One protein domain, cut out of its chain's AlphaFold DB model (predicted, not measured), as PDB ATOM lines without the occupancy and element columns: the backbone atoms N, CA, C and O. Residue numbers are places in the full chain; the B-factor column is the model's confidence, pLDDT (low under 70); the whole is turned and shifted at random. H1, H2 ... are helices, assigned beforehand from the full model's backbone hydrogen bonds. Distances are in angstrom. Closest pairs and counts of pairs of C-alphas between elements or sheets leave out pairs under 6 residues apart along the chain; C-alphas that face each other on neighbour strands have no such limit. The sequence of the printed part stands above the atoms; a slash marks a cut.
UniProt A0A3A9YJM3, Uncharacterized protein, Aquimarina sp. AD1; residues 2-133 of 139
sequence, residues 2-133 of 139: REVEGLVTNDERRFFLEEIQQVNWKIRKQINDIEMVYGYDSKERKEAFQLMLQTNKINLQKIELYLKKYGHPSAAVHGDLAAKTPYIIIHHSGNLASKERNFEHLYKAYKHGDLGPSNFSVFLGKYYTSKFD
ATOM      1  N   ARG A   2      17.282 -20.531  26.574       63.78
ATOM      2  CA  ARG A   2      18.402 -21.313  25.992       63.78
ATOM      3  C   ARG A   2      19.682 -21.340  26.849       63.78
ATOM      4  O   ARG A   2      20.366 -22.351  26.874       63.78
ATOM      5  N   GLU A   3      19.968 -20.261  27.588       79.75
ATOM      6  CA  GLU A   3      21.173 -20.156  28.441       79.75
ATOM      7  C   GLU A   3      21.290 -21.267  29.496       79.75
ATOM      8  O   GLU A   3      22.380 -21.762  29.729       79.75
ATOM      9  N   VAL A   4      20.180 -21.693  30.113       86.94
ATOM     10  CA  VAL A   4      20.198 -22.785  31.108       86.94
ATOM     11  C   VAL A   4      20.234 -24.148  30.417       86.94
ATOM     12  O   VAL A   4      20.791 -25.113  30.941       86.94
ATOM     13  N   GLU A   5      19.631 -24.251  29.232       83.88
ATOM     14  CA  GLU A   5      19.525 -25.510  28.502       83.88
ATOM     15  C   GLU A   5      20.883 -26.025  28.018       83.88
ATOM     16  O   GLU A   5      21.087 -27.238  28.045       83.88
ATOM     17  N   GLY A   6      21.802 -25.121  27.672       88.38
ATOM     18  CA  GLY A   6      23.140 -25.442  27.170       88.38
ATOM     19  C   GLY A   6      24.218 -25.721  28.223       88.38
ATOM     20  O   GLY A   6      25.355 -25.933  27.831       88.38
ATOM     21  N   LEU A   7      23.910 -25.719  29.528       93.31
ATOM     22  CA  LEU A   7      24.909 -25.942  30.591       93.31
ATOM     23  C   LEU A   7      25.222 -27.442  30.760       93.31
ATOM     24  O   LEU A   7      24.617 -28.138  31.589       93.31
ATOM     25  N   VAL A   8      26.148 -27.957  29.956       92.62
ATOM     26  CA  VAL A   8      26.487 -29.386  29.897       92.62
ATOM     27  C   VAL A   8      27.374 -29.784  31.075       92.62
ATOM     28  O   VAL A   8      27.105 -30.780  31.752       92.62
ATOM     29  N   THR A   9      28.399 -28.986  31.352       96.75
ATOM     30  CA  THR A   9      29.451 -29.259  32.335       96.75
ATOM     31  C   THR A   9      29.172 -28.604  33.690       96.75
ATOM     32  O   THR A   9      28.396 -27.654  33.808       96.75
ATOM     33  N   ASN A  10      29.835 -29.095  34.741       97.50
ATOM     34  CA  ASN A  10      29.753 -28.477  36.068       97.50
ATOM     35  C   ASN A  10      30.375 -27.072  36.090       97.50
ATOM     36  O   ASN A  10      29.883 -26.207  36.811       97.50
ATOM     37  N   ASP A  11      31.404 -26.821  35.274       97.75
ATOM     38  CA  ASP A  11      32.022 -25.499  35.157       97.75
ATOM     39  C   ASP A  11      31.079 -24.476  34.529       97.75
ATOM     40  O   ASP A  11      30.920 -23.388  35.070       97.75
ATOM     41  N   GLU A  12      30.372 -24.833  33.455       97.62
ATOM     42  CA  GLU A  12      29.359 -23.954  32.854       97.62
ATOM     43  C   GLU A  12      28.250 -23.612  33.855       97.62
ATOM     44  O   GLU A  12      27.818 -22.463  33.948       97.62
ATOM     45  N   ARG A  13      27.817 -24.591  34.657       98.06
ATOM     46  CA  ARG A  13      26.823 -24.378  35.721       98.06
ATOM     47  C   ARG A  13      27.341 -23.455  36.817       98.06
ATOM     48  O   ARG A  13      26.610 -22.564  37.250       98.06
ATOM     49  N   ARG A  14      28.586 -23.656  37.252       98.50
ATOM     50  CA  ARG A  14      29.262 -22.781  38.213       98.50
ATOM     51  C   ARG A  14      29.334 -21.355  37.677       98.50
ATOM     52  O   ARG A  14      28.811 -20.455  38.326       98.50
ATOM     53  N   PHE A  15      29.902 -21.157  36.488       98.00
ATOM     54  CA  PHE A  15      30.078 -19.829  35.902       98.00
ATOM     55  C   PHE A  15      28.748 -19.110  35.710       98.00
ATOM     56  O   PHE A  15      28.622 -17.958  36.109       98.00
ATOM     57  N   PHE A  16      27.719 -19.808  35.232       98.25
ATOM     58  CA  PHE A  16      26.377 -19.247  35.112       98.25
ATOM     59  C   PHE A  16      25.840 -18.688  36.444       98.25
ATOM     60  O   PHE A  16      25.282 -17.589  36.496       98.25
ATOM     61  N   LEU A  17      26.009 -19.429  37.544       98.50
ATOM     62  CA  LEU A  17      25.562 -19.002  38.873       98.50
ATOM     63  C   LEU A  17      26.422 -17.863  39.440       98.50
ATOM     64  O   LEU A  17      25.898 -16.963  40.103       98.50
ATOM     65  N   GLU A  18      27.728 -17.883  39.198       98.38
ATOM     66  CA  GLU A  18      28.644 -16.828  39.636       98.38
ATOM     67  C   GLU A  18      28.406 -15.516  38.876       98.38
ATOM     68  O   GLU A  18      28.385 -14.451  39.495       98.38
ATOM     69  N   GLU A  19      28.120 -15.572  37.573       97.88
ATOM     70  CA  GLU A  19      27.753 -14.408  36.761       97.88
ATOM     71  C   GLU A  19      26.465 -13.747  37.263       97.88
ATOM     72  O   GLU A  19      26.419 -12.525  37.446       97.88
ATOM     73  N   ILE A  20      25.428 -14.539  37.567       97.69
ATOM     74  CA  ILE A  20      24.184 -14.028  38.166       97.69
ATOM     75  C   ILE A  20      24.482 -13.280  39.468       97.69
ATOM     76  O   ILE A  20      23.952 -12.186  39.703       97.69
ATOM     77  N   GLN A  21      25.344 -13.848  40.312       96.94
ATOM     78  CA  GLN A  21      25.702 -13.234  41.581       96.94
ATOM     79  C   GLN A  21      26.557 -11.975  41.400       96.94
ATOM     80  O   GLN A  21      26.359 -10.991  42.116       96.94
ATOM     81  N   GLN A  22      27.453 -11.954  40.414       97.62
ATOM     82  CA  GLN A  22      28.242 -10.775  40.077       97.62
ATOM     83  C   GLN A  22      27.341  -9.621  39.615       97.62
ATOM     84  O   GLN A  22      27.527  -8.484  40.052       97.62
ATOM     85  N   VAL A  23      26.340  -9.902  38.776       96.69
ATOM     86  CA  VAL A  23      25.336  -8.916  38.347       96.69
ATOM     87  C   VAL A  23      24.531  -8.400  39.544       96.69
ATOM     88  O   VAL A  23      24.377  -7.188  39.700       96.69
ATOM     89  N   ASN A  24      24.071  -9.295  40.426       95.12
ATOM     90  CA  ASN A  24      23.344  -8.930  41.648       95.12
ATOM     91  C   ASN A  24      24.177  -8.032  42.585       95.12
ATOM     92  O   ASN A  24      23.642  -7.087  43.163       95.12
ATOM     93  N   TRP A  25      25.477  -8.290  42.725       95.62
ATOM     94  CA  TRP A  25      26.363  -7.440  43.520       95.62
ATOM     95  C   TRP A  25      26.588  -6.068  42.870       95.62
ATOM     96  O   TRP A  25      26.403  -5.043  43.529       95.62
ATOM     97  N   LYS A  26      26.925  -6.035  41.571       96.94
ATOM     98  CA  LYS A  26      27.218  -4.793  40.832       96.94
ATOM     99  C   LYS A  26      26.060  -3.800  40.903       96.94
ATOM    100  O   LYS A  26      26.284  -2.632  41.204       96.94
ATOM    101  N   ILE A  27      24.827  -4.262  40.685       95.56
ATOM    102  CA  ILE A  27      23.664  -3.368  40.659       95.56
ATOM    103  C   ILE A  27      23.338  -2.775  42.037       95.56
ATOM    104  O   ILE A  27      22.953  -1.613  42.141       95.56
ATOM    105  N   ARG A  28      23.550  -3.541  43.114       94.50
ATOM    106  CA  ARG A  28      23.365  -3.054  44.491       94.50
ATOM    107  C   ARG A  28      24.440  -2.050  44.872       94.50
ATOM    108  O   ARG A  28      24.121  -1.020  45.454       94.50
ATOM    109  N   LYS A  29      25.693  -2.325  44.499       96.56
ATOM    110  CA  LYS A  29      26.788  -1.368  44.669       96.56
ATOM    111  C   LYS A  29      26.482  -0.062  43.935       96.56
ATOM    112  O   LYS A  29      26.600   0.996  44.532       96.56
ATOM    113  N   GLN A  30      26.020  -0.139  42.687       96.31
ATOM    114  CA  GLN A  30      25.672   1.038  41.894       96.31
ATOM    115  C   GLN A  30      24.562   1.878  42.540       96.31
ATOM    116  O   GLN A  30      24.674   3.098  42.562       96.31
ATOM    117  N   ILE A  31      23.514   1.252  43.088       96.50
ATOM    118  CA  ILE A  31      22.467   1.987  43.821       96.50
ATOM    119  C   ILE A  31      23.056   2.716  45.027       96.50
ATOM    120  O   ILE A  31      22.750   3.888  45.216       96.50
ATOM    121  N   ASN A  32      23.904   2.047  45.812       96.50
ATOM    122  CA  ASN A  32      24.535   2.663  46.978       96.50
ATOM    123  C   ASN A  32      25.437   3.835  46.568       96.50
ATOM    124  O   ASN A  32      25.369   4.896  47.177       96.50
ATOM    125  N   ASP A  33      26.239   3.668  45.514       97.88
ATOM    126  CA  ASP A  33      27.112   4.725  44.995       97.88
ATOM    127  C   ASP A  33      26.293   5.947  44.533       97.88
ATOM    128  O   ASP A  33      26.632   7.083  44.859       97.88
ATOM    129  N   ILE A  34      25.175   5.725  43.831       98.19
ATOM    130  CA  ILE A  34      24.247   6.787  43.412       98.19
ATOM    131  C   ILE A  34      23.597   7.463  44.624       98.19
ATOM    132  O   ILE A  34      23.490   8.685  44.661       98.19
ATOM    133  N   GLU A  35      23.177   6.691  45.625       97.69
ATOM    134  CA  GLU A  35      22.568   7.216  46.847       97.69
ATOM    135  C   GLU A  35      23.532   8.120  47.626       97.69
ATOM    136  O   GLU A  35      23.121   9.182  48.088       97.69
ATOM    137  N   MET A  36      24.817   7.764  47.709       97.94
ATOM    138  CA  MET A  36      25.831   8.606  48.357       97.94
ATOM    139  C   MET A  36      26.055   9.943  47.637       97.94
ATOM    140  O   MET A  36      26.381  10.932  48.287       97.94
ATOM    141  N   VAL A  37      25.914   9.977  46.308       98.38
ATOM    142  CA  VAL A  37      26.173  11.179  45.496       98.38
ATOM    143  C   VAL A  37      24.938  12.075  45.392       98.38
ATOM    144  O   VAL A  37      25.052  13.292  45.505       98.38
ATOM    145  N   TYR A  38      23.764  11.484  45.171       98.19
ATOM    146  CA  TYR A  38      22.539  12.212  44.826       98.19
ATOM    147  C   TYR A  38      21.490  12.218  45.949       98.19
ATOM    148  O   TYR A  38      20.540  12.997  45.892       98.19
ATOM    149  N   GLY A  39      21.647  11.377  46.972       97.88
ATOM    150  CA  GLY A  39      20.694  11.205  48.069       97.88
ATOM    151  C   GLY A  39      19.642  10.121  47.812       97.88
ATOM    152  O   GLY A  39      19.404   9.692  46.683       97.88
ATOM    153  N   TYR A  40      18.986   9.681  48.889       96.12
ATOM    154  CA  TYR A  40      18.013   8.581  48.872       96.12
ATOM    155  C   TYR A  40      16.789   8.857  47.983       96.12
ATOM    156  O   TYR A  40      16.346   7.984  47.234       96.12
ATOM    157  N   ASP A  41      16.260  10.081  48.026       97.31
ATOM    158  CA  ASP A  41      15.039  10.463  47.303       97.31
ATOM    159  C   ASP A  41      15.280  10.950  45.867       97.31
ATOM    160  O   ASP A  41      14.332  11.364  45.184       97.31
ATOM    161  N   SER A  42      16.525  10.885  45.390       98.31
ATOM    162  CA  SER A  42      16.915  11.386  44.075       98.31
ATOM    163  C   SER A  42      16.255  10.623  42.928       98.31
ATOM    164  O   SER A  42      15.819   9.470  43.058       98.31
ATOM    165  N   LYS A  43      16.172  11.281  41.770       98.38
ATOM    166  CA  LYS A  43      15.640  10.665  40.552       98.38
ATOM    167  C   LYS A  43      16.546   9.517  40.098       98.38
ATOM    168  O   LYS A  43      16.050   8.447  39.762       98.38
ATOM    169  N   GLU A  44      17.855   9.709  40.184       98.25
ATOM    170  CA  GLU A  44      18.902   8.765  39.806       98.25
ATOM    171  C   GLU A  44      18.803   7.478  40.630       98.25
ATOM    172  O   GLU A  44      18.830   6.371  40.087       98.25
ATOM    173  N   ARG A  45      18.622   7.606  41.952       97.75
ATOM    174  CA  ARG A  45      18.469   6.454  42.847       97.75
ATOM    175  C   ARG A  45      17.174   5.714  42.534       97.75
ATOM    176  O   ARG A  45      17.172   4.485  42.470       97.75
ATOM    177  N   LYS A  46      16.070   6.436  42.305       97.75
ATOM    178  CA  LYS A  46      14.781   5.839  41.910       97.75
ATOM    179  C   LYS A  46      14.895   5.058  40.599       97.75
ATOM    180  O   LYS A  46      14.411   3.928  40.540       97.75
ATOM    181  N   GLU A  47      15.563   5.604  39.588       97.62
ATOM    182  CA  GLU A  47      15.805   4.931  38.303       97.62
ATOM    183  C   GLU A  47      16.685   3.683  38.464       97.62
ATOM    184  O   GLU A  47      16.322   2.601  37.994       97.62
ATOM    185  N   ALA A  48      17.785   3.785  39.215       97.06
ATOM    186  CA  ALA A  48      18.656   2.649  39.514       97.06
ATOM    187  C   ALA A  48      17.923   1.544  40.295       97.06
ATOM    188  O   ALA A  48      18.100   0.353  40.028       97.06
ATOM    189  N   PHE A  49      17.041   1.924  41.222       95.75
ATOM    190  CA  PHE A  49      16.199   0.983  41.955       95.75
ATOM    191  C   PHE A  49      15.227   0.238  41.032       95.75
ATOM    192  O   PHE A  49      15.089  -0.979  41.161       95.75
ATOM    193  N   GLN A  50      14.600   0.920  40.064       95.81
ATOM    194  CA  GLN A  50      13.747   0.255  39.071       95.81
ATOM    195  C   GLN A  50      14.533  -0.746  38.221       95.81
ATOM    196  O   GLN A  50      14.063  -1.867  38.008       95.81
ATOM    197  N   LEU A  51      15.751  -0.391  37.804       94.94
ATOM    198  CA  LEU A  51      16.633  -1.320  37.099       94.94
ATOM    199  C   LEU A  51      16.943  -2.553  37.963       94.94
ATOM    200  O   LEU A  51      16.827  -3.680  37.486       94.94
ATOM    201  N   MET A  52      17.236  -2.373  39.256       94.81
ATOM    202  CA  MET A  52      17.466  -3.497  40.173       94.81
ATOM    203  C   MET A  52      16.246  -4.403  40.300       94.81
ATOM    204  O   MET A  52      16.405  -5.623  40.316       94.81
ATOM    205  N   LEU A  53      15.034  -3.852  40.369       93.44
ATOM    206  CA  LEU A  53      13.818  -4.666  40.405       93.44
ATOM    207  C   LEU A  53      13.662  -5.511  39.132       93.44
ATOM    208  O   LEU A  53      13.335  -6.699  39.220       93.44
ATOM    209  N   GLN A  54      13.943  -4.937  37.961       93.94
ATOM    210  CA  GLN A  54      13.909  -5.661  36.688       93.94
ATOM    211  C   GLN A  54      14.971  -6.768  36.641       93.94
ATOM    212  O   GLN A  54      14.654  -7.918  36.324       93.94
ATOM    213  N   THR A  55      16.210  -6.463  37.032       94.31
ATOM    214  CA  THR A  55      17.304  -7.439  37.105       94.31
ATOM    215  C   THR A  55      17.003  -8.562  38.096       94.31
ATOM    216  O   THR A  55      17.206  -9.730  37.774       94.31
ATOM    217  N   ASN A  56      16.452  -8.246  39.272       93.56
ATOM    218  CA  ASN A  56      16.048  -9.235  40.272       93.56
ATOM    219  C   ASN A  56      15.005 -10.208  39.708       93.56
ATOM    220  O   ASN A  56      15.124 -11.415  39.914       93.56
ATOM    221  N   LYS A  57      14.014  -9.707  38.957       93.62
ATOM    222  CA  LYS A  57      13.000 -10.543  38.299       93.62
ATOM    223  C   LYS A  57      13.623 -11.490  37.270       93.62
ATOM    224  O   LYS A  57      13.284 -12.672  37.254       93.62
ATOM    225  N   ILE A  58      14.536 -10.991  36.436       94.56
ATOM    226  CA  ILE A  58      15.230 -11.799  35.421       94.56
ATOM    227  C   ILE A  58      16.100 -12.869  36.092       94.56
ATOM    228  O   ILE A  58      16.025 -14.043  35.731       94.56
ATOM    229  N   ASN A  59      16.885 -12.493  37.102       95.69
ATOM    230  CA  ASN A  59      17.750 -13.423  37.823       95.69
ATOM    231  C   ASN A  59      16.948 -14.496  38.562       95.69
ATOM    232  O   ASN A  59      17.341 -15.659  38.543       95.69
ATOM    233  N   LEU A  60      15.797 -14.146  39.146       96.31
ATOM    234  CA  LEU A  60      14.900 -15.126  39.759       96.31
ATOM    235  C   LEU A  60      14.425 -16.163  38.738       96.31
ATOM    236  O   LEU A  60      14.528 -17.356  38.995       96.31
ATOM    237  N   GLN A  61      13.988 -15.729  37.552       95.19
ATOM    238  CA  GLN A  61      13.582 -16.648  36.483       95.19
ATOM    239  C   GLN A  61      14.734 -17.555  36.034       95.19
ATOM    240  O   GLN A  61      14.530 -18.748  35.808       95.19
ATOM    241  N   LYS A  62      15.953 -17.014  35.920       96.25
ATOM    242  CA  LYS A  62      17.154 -17.794  35.585       96.25
ATOM    243  C   LYS A  62      17.447 -18.865  36.643       96.25
ATOM    244  O   LYS A  62      17.675 -20.017  36.280       96.25
ATOM    245  N   ILE A  63      17.386 -18.505  37.926       97.38
ATOM    246  CA  ILE A  63      17.593 -19.436  39.043       97.38
ATOM    247  C   ILE A  63      16.504 -20.503  39.092       97.38
ATOM    248  O   ILE A  63      16.817 -21.674  39.259       97.38
ATOM    249  N   GLU A  64      15.243 -20.145  38.885       96.31
ATOM    250  CA  GLU A  64      14.141 -21.113  38.893       96.31
ATOM    251  C   GLU A  64      14.253 -22.123  37.751       96.31
ATOM    252  O   GLU A  64      14.048 -23.320  37.954       96.31
ATOM    253  N   LEU A  65      14.644 -21.668  36.558       96.75
ATOM    254  CA  LEU A  65      14.930 -22.561  35.437       96.75
ATOM    255  C   LEU A  65      16.118 -23.484  35.737       96.75
ATOM    256  O   LEU A  65      16.050 -24.675  35.433       96.75
ATOM    257  N   TYR A  66      17.179 -22.952  36.349       98.00
ATOM    258  CA  TYR A  66      18.332 -23.744  36.773       98.00
ATOM    259  C   TYR A  66      17.923 -24.820  37.785       98.00
ATOM    260  O   TYR A  66      18.182 -26.001  37.559       98.00
ATOM    261  N   LEU A  67      17.237 -24.433  38.867       97.62
ATOM    262  CA  LEU A  67      16.816 -25.335  39.941       97.62
ATOM    263  C   LEU A  67      15.870 -26.422  39.431       97.62
ATOM    264  O   LEU A  67      16.011 -27.584  39.811       97.62
ATOM    265  N   LYS A  68      14.952 -26.073  38.523       96.38
ATOM    266  CA  LYS A  68      14.053 -27.039  37.881       96.38
ATOM    267  C   LYS A  68      14.818 -28.093  37.077       96.38
ATOM    268  O   LYS A  68      14.392 -29.243  37.041       96.38
ATOM    269  N   LYS A  69      15.905 -27.706  36.404       96.38
ATOM    270  CA  LYS A  69      16.654 -28.600  35.510       96.38
ATOM    271  C   LYS A  69      17.719 -29.421  36.237       96.38
ATOM    272  O   LYS A  69      17.854 -30.608  35.962       96.38
ATOM    273  N   TYR A  70      18.479 -28.792  37.129       96.62
ATOM    274  CA  TYR A  70      19.681 -29.377  37.727       96.62
ATOM    275  C   TYR A  70      19.564 -29.610  39.237       96.62
ATOM    276  O   TYR A  70      20.450 -30.219  39.831       96.62
ATOM    277  N   GLY A  71      18.489 -29.137  39.872       97.06
ATOM    278  CA  GLY A  71      18.403 -29.080  41.325       97.06
ATOM    279  C   GLY A  71      19.300 -27.990  41.910       97.06
ATOM    280  O   GLY A  71      19.759 -27.083  41.213       97.06
ATOM    281  N   HIS A  72      19.527 -28.057  43.222       98.38
ATOM    282  CA  HIS A  72      20.408 -27.106  43.889       98.38
ATOM    283  C   HIS A  72      21.884 -27.424  43.571       98.38
ATOM    284  O   HIS A  72      22.273 -28.590  43.637       98.38
ATOM    285  N   PRO A  73      22.719 -26.421  43.242       98.25
ATOM    286  CA  PRO A  73      24.157 -26.615  43.065       98.25
ATOM    287  C   PRO A  73      24.810 -27.109  44.362       98.25
ATOM    288  O   PRO A  73      24.575 -26.544  45.429       98.25
ATOM    289  N   SER A  74      25.654 -28.138  44.268       98.00
ATOM    290  CA  SER A  74      26.462 -28.575  45.413       98.00
ATOM    291  C   SER A  74      27.711 -27.714  45.583       98.00
ATOM    292  O   SER A  74      28.394 -27.446  44.590       98.00
ATOM    293  N   ALA A  75      28.047 -27.354  46.823       97.62
ATOM    294  CA  ALA A  75      29.261 -26.609  47.158       97.62
ATOM    295  C   ALA A  75      30.537 -27.393  46.817       97.62
ATOM    296  O   ALA A  75      31.495 -26.814  46.311       97.62
ATOM    297  N   ALA A  76      30.528 -28.716  46.997       97.69
ATOM    298  CA  ALA A  76      31.675 -29.571  46.686       97.69
ATOM    299  C   ALA A  76      31.997 -29.631  45.181       97.69
ATOM    300  O   ALA A  76      33.144 -29.847  44.804       97.69
ATOM    301  N   VAL A  77      30.988 -29.449  44.322       98.00
ATOM    302  CA  VAL A  77      31.125 -29.567  42.859       98.00
ATOM    303  C   VAL A  77      31.226 -28.203  42.178       98.00
ATOM    304  O   VAL A  77      32.017 -28.031  41.258       98.00
ATOM    305  N   HIS A  78      30.410 -27.240  42.606       98.38
ATOM    306  CA  HIS A  78      30.268 -25.940  41.946       98.38
ATOM    307  C   HIS A  78      30.931 -24.805  42.736       98.38
ATOM    308  O   HIS A  78      30.986 -23.682  42.249       98.38
ATOM    309  N   GLY A  79      31.437 -25.076  43.940       98.00
ATOM    310  CA  GLY A  79      32.007 -24.068  44.823       98.00
ATOM    311  C   GLY A  79      30.960 -23.312  45.644       98.00
ATOM    312  O   GLY A  79      29.769 -23.249  45.326       98.00
ATOM    313  N   ASP A  80      31.443 -22.703  46.722       97.06
ATOM    314  CA  ASP A  80      30.640 -22.015  47.734       97.06
ATOM    315  C   ASP A  80      29.777 -20.877  47.182       97.06
ATOM    316  O   ASP A  80      28.647 -20.676  47.633       97.06
ATOM    317  N   LEU A  81      30.318 -20.097  46.242       97.62
ATOM    318  CA  LEU A  81      29.622 -18.944  45.677       97.62
ATOM    319  C   LEU A  81      28.411 -19.399  44.863       97.62
ATOM    320  O   LEU A  81      27.293 -18.979  45.155       97.62
ATOM    321  N   ALA A  82      28.630 -20.308  43.911       98.31
ATOM    322  CA  ALA A  82      27.577 -20.883  43.088       98.31
ATOM    323  C   ALA A  82      26.521 -21.611  43.934       98.31
ATOM    324  O   ALA A  82      25.325 -21.424  43.710       98.31
ATOM    325  N   ALA A  83      26.950 -22.371  44.950       98.38
ATOM    326  CA  ALA A  83      26.052 -23.032  45.896       98.38
ATOM    327  C   ALA A  83      25.132 -22.040  46.624       98.38
ATOM    328  O   ALA A  83      23.937 -22.275  46.767       98.38
ATOM    329  N   LYS A  84      25.651 -20.881  47.041       97.81
ATOM    330  CA  LYS A  84      24.863 -19.865  47.759       97.81
ATOM    331  C   LYS A  84      23.988 -19.007  46.838       97.81
ATOM    332  O   LYS A  84      23.000 -18.446  47.321       97.81
ATOM    333  N   THR A  85      24.302 -18.896  45.542       98.25
ATOM    334  CA  THR A  85      23.593 -18.005  44.604       98.25
ATOM    335  C   THR A  85      22.068 -18.193  44.608       98.25
ATOM    336  O   THR A  85      21.373 -17.181  44.738       98.25
ATOM    337  N   PRO A  86      21.493 -19.413  44.514       98.00
ATOM    338  CA  PRO A  86      20.039 -19.577  44.521       98.00
ATOM    339  C   PRO A  86      19.371 -18.964  45.753       98.00
ATOM    340  O   PRO A  86      18.408 -18.211  45.611       98.00
ATOM    341  N   TYR A  87      19.923 -19.210  46.947       97.62
ATOM    342  CA  TYR A  87      19.448 -18.587  48.184       97.62
ATOM    343  C   TYR A  87      19.496 -17.061  48.093       97.62
ATOM    344  O   TYR A  87      18.487 -16.415  48.370       97.62
ATOM    345  N   ILE A  88      20.632 -16.486  47.684       96.75
ATOM    346  CA  ILE A  88      20.822 -15.029  47.629       96.75
ATOM    347  C   ILE A  88      19.766 -14.392  46.724       96.75
ATOM    348  O   ILE A  88      19.097 -13.432  47.116       96.75
ATOM    349  N   ILE A  89      19.574 -14.948  45.528       97.00
ATOM    350  CA  ILE A  89      18.602 -14.421  44.576       97.00
ATOM    351  C   ILE A  89      17.184 -14.584  45.119       97.00
ATOM    352  O   ILE A  89      16.477 -13.583  45.211       97.00
ATOM    353  N   ILE A  90      16.768 -15.779  45.547       96.56
ATOM    354  CA  ILE A  90      15.406 -16.024  46.059       96.56
ATOM    355  C   ILE A  90      15.105 -15.153  47.287       96.56
ATOM    356  O   ILE A  90      14.021 -14.577  47.393       96.56
ATOM    357  N   HIS A  91      16.065 -15.005  48.200       93.44
ATOM    358  CA  HIS A  91      15.923 -14.182  49.395       93.44
ATOM    359  C   HIS A  91      15.683 -12.706  49.051       93.44
ATOM    360  O   HIS A  91      14.793 -12.079  49.630       93.44
ATOM    361  N   HIS A  92      16.438 -12.154  48.095       87.69
ATOM    362  CA  HIS A  92      16.363 -10.733  47.752       87.69
ATOM    363  C   HIS A  92      15.286 -10.361  46.731       87.69
ATOM    364  O   HIS A  92      14.834  -9.217  46.714       87.69
ATOM    365  N   SER A  93      14.919 -11.280  45.845       74.75
ATOM    366  CA  SER A  93      13.984 -11.016  44.741       74.75
ATOM    367  C   SER A  93      12.580 -11.558  45.008       74.75
ATOM    368  O   SER A  93      11.647 -11.267  44.258       74.75
ATOM    369  N   GLY A  94      12.420 -12.344  46.075       65.62
ATOM    370  CA  GLY A  94      11.266 -13.195  46.217       65.62
ATOM    371  C   GLY A  94      10.089 -12.610  46.993       65.62
ATOM    372  O   GLY A  94      10.120 -12.499  48.225       65.62
ATOM    373  N   ASN A  95       8.986 -12.341  46.290       85.94
ATOM    374  CA  ASN A  95       7.664 -12.279  46.923       85.94
ATOM    375  C   ASN A  95       7.322 -13.630  47.588       85.94
ATOM    376  O   ASN A  95       7.978 -14.640  47.322       85.94
ATOM    377  N   LEU A  96       6.310 -13.672  48.456       91.31
ATOM    378  CA  LEU A  96       5.973 -14.889  49.207       91.31
ATOM    379  C   LEU A  96       5.830 -16.122  48.297       91.31
ATOM    380  O   LEU A  96       6.491 -17.130  48.538       91.31
ATOM    381  N   ALA A  97       5.090 -15.996  47.192       93.06
ATOM    382  CA  ALA A  97       4.871 -17.082  46.236       93.06
ATOM    383  C   ALA A  97       6.177 -17.667  45.663       93.06
ATOM    384  O   ALA A  97       6.263 -18.858  45.374       93.06
ATOM    385  N   SER A  98       7.212 -16.844  45.482       93.12
ATOM    386  CA  SER A  98       8.521 -17.321  45.011       93.12
ATOM    387  C   SER A  98       9.338 -18.039  46.064       93.12
ATOM    388  O   SER A  98      10.023 -19.011  45.754       93.12
ATOM    389  N   LYS A  99       9.225 -17.608  47.319       93.88
ATOM    390  CA  LYS A  99       9.852 -18.302  48.437       93.88
ATOM    391  C   LYS A  99       9.198 -19.668  48.628       93.88
ATOM    392  O   LYS A  99       9.911 -20.638  48.833       93.88
ATOM    393  N   GLU A 100       7.875 -19.756  48.481       95.00
ATOM    394  CA  GLU A 100       7.123 -21.014  48.597       95.00
ATOM    395  C   GLU A 100       7.510 -22.023  47.520       95.00
ATOM    396  O   GLU A 100       7.928 -23.131  47.847       95.00
ATOM    397  N   ARG A 101       7.457 -21.633  46.242       95.19
ATOM    398  CA  ARG A 101       7.762 -22.558  45.136       95.19
ATOM    399  C   ARG A 101       9.220 -23.022  45.088       95.19
ATOM    400  O   ARG A 101       9.497 -24.050  44.486       95.19
ATOM    401  N   ASN A 102      10.143 -22.291  45.719       96.69
ATOM    402  CA  ASN A 102      11.556 -22.673  45.801       96.69
ATOM    403  C   ASN A 102      11.974 -23.215  47.181       96.69
ATOM    404  O   ASN A 102      13.144 -23.557  47.364       96.69
ATOM    405  N   PHE A 103      11.056 -23.300  48.152       96.44
ATOM    406  CA  PHE A 103      11.376 -23.687  49.530       96.44
ATOM    407  C   PHE A 103      12.072 -25.048  49.588       96.44
ATOM    408  O   PHE A 103      13.093 -25.199  50.255       96.44
ATOM    409  N   GLU A 104      11.545 -26.029  48.854       97.62
ATOM    410  CA  GLU A 104      12.061 -27.397  48.865       97.62
ATOM    411  C   GLU A 104      13.518 -27.474  48.383       97.62
ATOM    412  O   GLU A 104      14.322 -28.195  48.975       97.62
ATOM    413  N   HIS A 105      13.889 -26.690  47.364       97.94
ATOM    414  CA  HIS A 105      15.268 -26.627  46.875       97.94
ATOM    415  C   HIS A 105      16.229 -26.097  47.947       97.94
ATOM    416  O   HIS A 105      17.286 -26.687  48.163       97.94
ATOM    417  N   LEU A 106      15.852 -25.018  48.642       97.75
ATOM    418  CA  LEU A 106      16.678 -24.418  49.696       97.75
ATOM    419  C   LEU A 106      16.733 -25.289  50.956       97.75
ATOM    420  O   LEU A 106      17.781 -25.389  51.590       97.75
ATOM    421  N   TYR A 107      15.631 -25.957  51.302       98.12
ATOM    422  CA  TYR A 107      15.597 -26.890  52.423       98.12
ATOM    423  C   TYR A 107      16.506 -28.097  52.177       98.12
ATOM    424  O   TYR A 107      17.308 -28.443  53.043       98.12
ATOM    425  N   LYS A 108      16.452 -28.700  50.981       97.94
ATOM    426  CA  LYS A 108      17.358 -29.796  50.594       97.94
ATOM    427  C   LYS A 108      18.824 -29.361  50.633       97.94
ATOM    428  O   LYS A 108      19.643 -30.070  51.206       97.94
ATOM    429  N   ALA A 109      19.136 -28.175  50.111       98.19
ATOM    430  CA  ALA A 109      20.482 -27.608  50.174       98.19
ATOM    431  C   ALA A 109      20.994 -27.458  51.611       98.19
ATOM    432  O   ALA A 109      22.126 -27.823  51.911       98.19
ATOM    433  N   TYR A 110      20.142 -26.975  52.519       98.06
ATOM    434  CA  TYR A 110      20.470 -26.899  53.940       98.06
ATOM    435  C   TYR A 110      20.722 -28.286  54.542       98.06
ATOM    436  O   TYR A 110      21.728 -28.498  55.216       98.06
ATOM    437  N   LYS A 111      19.844 -29.255  54.262       98.06
ATOM    438  CA  LYS A 111      19.987 -30.629  54.762       98.06
ATOM    439  C   LYS A 111      21.258 -31.321  54.265       98.06
ATOM    440  O   LYS A 111      21.765 -32.178  54.983       98.06
ATOM    441  N   HIS A 112      21.758 -30.956  53.087       96.88
ATOM    442  CA  HIS A 112      22.987 -31.501  52.506       96.88
ATOM    443  C   HIS A 112      24.250 -30.686  52.833       96.88
ATOM    444  O   HIS A 112      25.345 -31.108  52.483       96.88
ATOM    445  N   GLY A 113      24.124 -29.541  53.512       96.81
ATOM    446  CA  GLY A 113      25.259 -28.673  53.844       96.81
ATOM    447  C   GLY A 113      25.702 -27.726  52.722       96.81
ATOM    448  O   GLY A 113      26.620 -26.939  52.930       96.81
ATOM    449  N   ASP A 114      25.020 -27.724  51.573       97.88
ATOM    450  CA  ASP A 114      25.280 -26.795  50.463       97.88
ATOM    451  C   ASP A 114      24.794 -25.363  50.773       97.88
ATOM    452  O   ASP A 114      25.231 -24.392  50.151       97.88
ATOM    453  N   LEU A 115      23.903 -25.218  51.762       97.25
ATOM    454  CA  LEU A 115      23.469 -23.939  52.320       97.25
ATOM    455  C   LEU A 115      23.650 -23.931  53.843       97.25
ATOM    456  O   LEU A 115      22.997 -24.677  54.567       97.25
ATOM    457  N   GLY A 116      24.512 -23.046  54.345       95.25
ATOM    458  CA  GLY A 116      24.798 -22.959  55.780       95.25
ATOM    459  C   GLY A 116      23.586 -22.554  56.644       95.25
ATOM    460  O   GLY A 116      22.699 -21.835  56.167       95.25
ATOM    461  N   PRO A 117      23.569 -22.943  57.936       95.38
ATOM    462  CA  PRO A 117      22.444 -22.716  58.846       95.38
ATOM    463  C   PRO A 117      22.068 -21.239  58.969       95.38
ATOM    464  O   PRO A 117      20.891 -20.913  58.876       95.38
ATOM    465  N   SER A 118      23.041 -20.328  59.076       95.00
ATOM    466  CA  SER A 118      22.773 -18.890  59.210       95.00
ATOM    467  C   SER A 118      21.986 -18.322  58.024       95.00
ATOM    468  O   SER A 118      21.035 -17.566  58.215       95.00
ATOM    469  N   ASN A 119      22.332 -18.721  56.796       95.31
ATOM    470  CA  ASN A 119      21.617 -18.283  55.595       95.31
ATOM    471  C   ASN A 119      20.194 -18.845  55.562       95.31
ATOM    472  O   ASN A 119      19.240 -18.127  55.259       95.31
ATOM    473  N   PHE A 120      20.034 -20.122  55.914       96.38
ATOM    474  CA  PHE A 120      18.717 -20.741  55.939       96.38
ATOM    475  C   PHE A 120      17.824 -20.154  57.044       96.38
ATOM    476  O   PHE A 120      16.657 -19.868  56.788       96.38
ATOM    477  N   SER A 121      18.365 -19.850  58.225       95.44
ATOM    478  CA  SER A 121      17.649 -19.141  59.294       95.44
ATOM    479  C   SER A 121      17.171 -17.756  58.851       95.44
ATOM    480  O   SER A 121      16.023 -17.391  59.100       95.44
ATOM    481  N   VAL A 122      18.010 -16.997  58.136       94.19
ATOM    482  CA  VAL A 122      17.630 -15.691  57.571       94.19
ATOM    483  C   VAL A 122      16.515 -15.836  56.527       94.19
ATOM    484  O   VAL A 122      15.563 -15.047  56.522       94.19
ATOM    485  N   PHE A 123      16.584 -16.861  55.672       95.00
ATOM    486  CA  PHE A 123      15.500 -17.194  54.747       95.00
ATOM    487  C   PHE A 123      14.196 -17.512  55.488       95.00
ATOM    488  O   PHE A 123      13.172 -16.903  55.175       95.00
ATOM    489  N   LEU A 124      14.233 -18.398  56.490       94.12
ATOM    490  CA  LEU A 124      13.064 -18.798  57.275       94.12
ATOM    491  C   LEU A 124      12.429 -17.616  58.008       94.12
ATOM    492  O   LEU A 124      11.212 -17.459  57.954       94.12
ATOM    493  N   GLY A 125      13.232 -16.746  58.624       92.19
ATOM    494  CA  GLY A 125      12.733 -15.549  59.299       92.19
ATOM    495  C   GLY A 125      11.978 -14.626  58.340       92.19
ATOM    496  O   GLY A 125      10.831 -14.262  58.594       92.19
ATOM    497  N   LYS A 126      12.571 -14.300  57.181       90.12
ATOM    498  CA  LYS A 126      11.899 -13.459  56.174       90.12
ATOM    499  C   LYS A 126      10.696 -14.145  55.535       90.12
ATOM    500  O   LYS A 126       9.725 -13.461  55.207       90.12
ATOM    501  N   TYR A 127      10.757 -15.459  55.336       91.12
ATOM    502  CA  TYR A 127       9.641 -16.259  54.843       91.12
ATOM    503  C   TYR A 127       8.457 -16.210  55.813       91.12
ATOM    504  O   TYR A 127       7.356 -15.851  55.401       91.12
ATOM    505  N   TYR A 128       8.702 -16.470  57.100       91.44
ATOM    506  CA  TYR A 128       7.691 -16.423  58.153       91.44
ATOM    507  C   TYR A 128       7.039 -15.042  58.231       91.44
ATOM    508  O   TYR A 128       5.817 -14.934  58.168       91.44
ATOM    509  N   THR A 129       7.840 -13.974  58.258       90.31
ATOM    510  CA  THR A 129       7.306 -12.607  58.285       90.31
ATOM    511  C   THR A 129       6.493 -12.276  57.040       90.31
ATOM    512  O   THR A 129       5.419 -11.705  57.164       90.31
ATOM    513  N   SER A 130       6.932 -12.702  55.851       89.06
ATOM    514  CA  SER A 130       6.154 -12.498  54.617       89.06
ATOM    515  C   SER A 130       4.814 -13.248  54.629       89.06
ATOM    516  O   SER A 130       3.885 -12.823  53.952       89.06
ATOM    517  N   LYS A 131       4.728 -14.379  55.340       89.69
ATOM    518  CA  LYS A 131       3.548 -15.256  55.369       89.69
ATOM    519  C   LYS A 131       2.535 -14.883  56.449       89.69
ATOM    520  O   LYS A 131       1.339 -15.014  56.221       89.69
ATOM    521  N   PHE A 132       3.015 -14.463  57.615       90.88
ATOM    522  CA  PHE A 132       2.182 -14.268  58.804       90.88
ATOM    523  C   PHE A 132       2.100 -12.818  59.275       90.88
ATOM    524  O   PHE A 132       1.402 -12.562  60.251       90.88
ATOM    525  N   ASP A 133       2.834 -11.904  58.632       86.00
ATOM    526  CA  ASP A 133       2.965 -10.502  59.047       86.00
ATOM    527  C   ASP A 133       3.401 -10.352  60.517       86.00
ATOM    528  O   ASP A 133       2.958  -9.490  61.272       86.00
TER     529      ASP A 133
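Overview. This is residues 2 to 133 of the 139 residues of an uncharacterized protein of Aquimarina sp. AD1 (UniProt A0A3A9YJM3). A long helical hairpin, H2 and H3, has an up-and-down bundle of H4, H5 and H6 over one side near its open end; H4 packs on the hairpin. The 132 printed residues hold six named helices and no named strand: all helix, compact, radius of gyration of the C-alphas 15.6 A, spans 43 by 37 by 23 A.

Arrangement. H1, residues 2 to 5, only just touches H3, residues 43 to 70, with 3 pairs of C-alphas within 8 A, the closest Val 4 and Tyr 66, 6.0 A. H2, residues 10 to 38, and H3 form a hairpin at a shallow tilt of 14 degrees; the closest C-alphas, Glu 35 and Arg 45, are 5.8 A apart. The hub H4, residues 75 to 93, touches H2, the closest C-alphas being Arg 14 and His 78, 5.0 A. H5, residues 96 to 112, forms hairpins with H4 and with H6, residues 117 to 132. Every O i to N i+4 pair is within hydrogen-bond range in H3 and H6, against 24 of 25 in H2, 10 of 15 in H4 and 11 of 13 in H5.

Along the chain. H2 spans 42.2 A from C-alpha 10 at (29.753, -28.477, 36.068), H3 40.3 A. H6 ends at C-alpha 132, (2.182, -14.268, 58.804).

Size, cuts and confidence. The printed part has no cut, and its five links are tight. Residues 2 and 94 have pLDDT under 70.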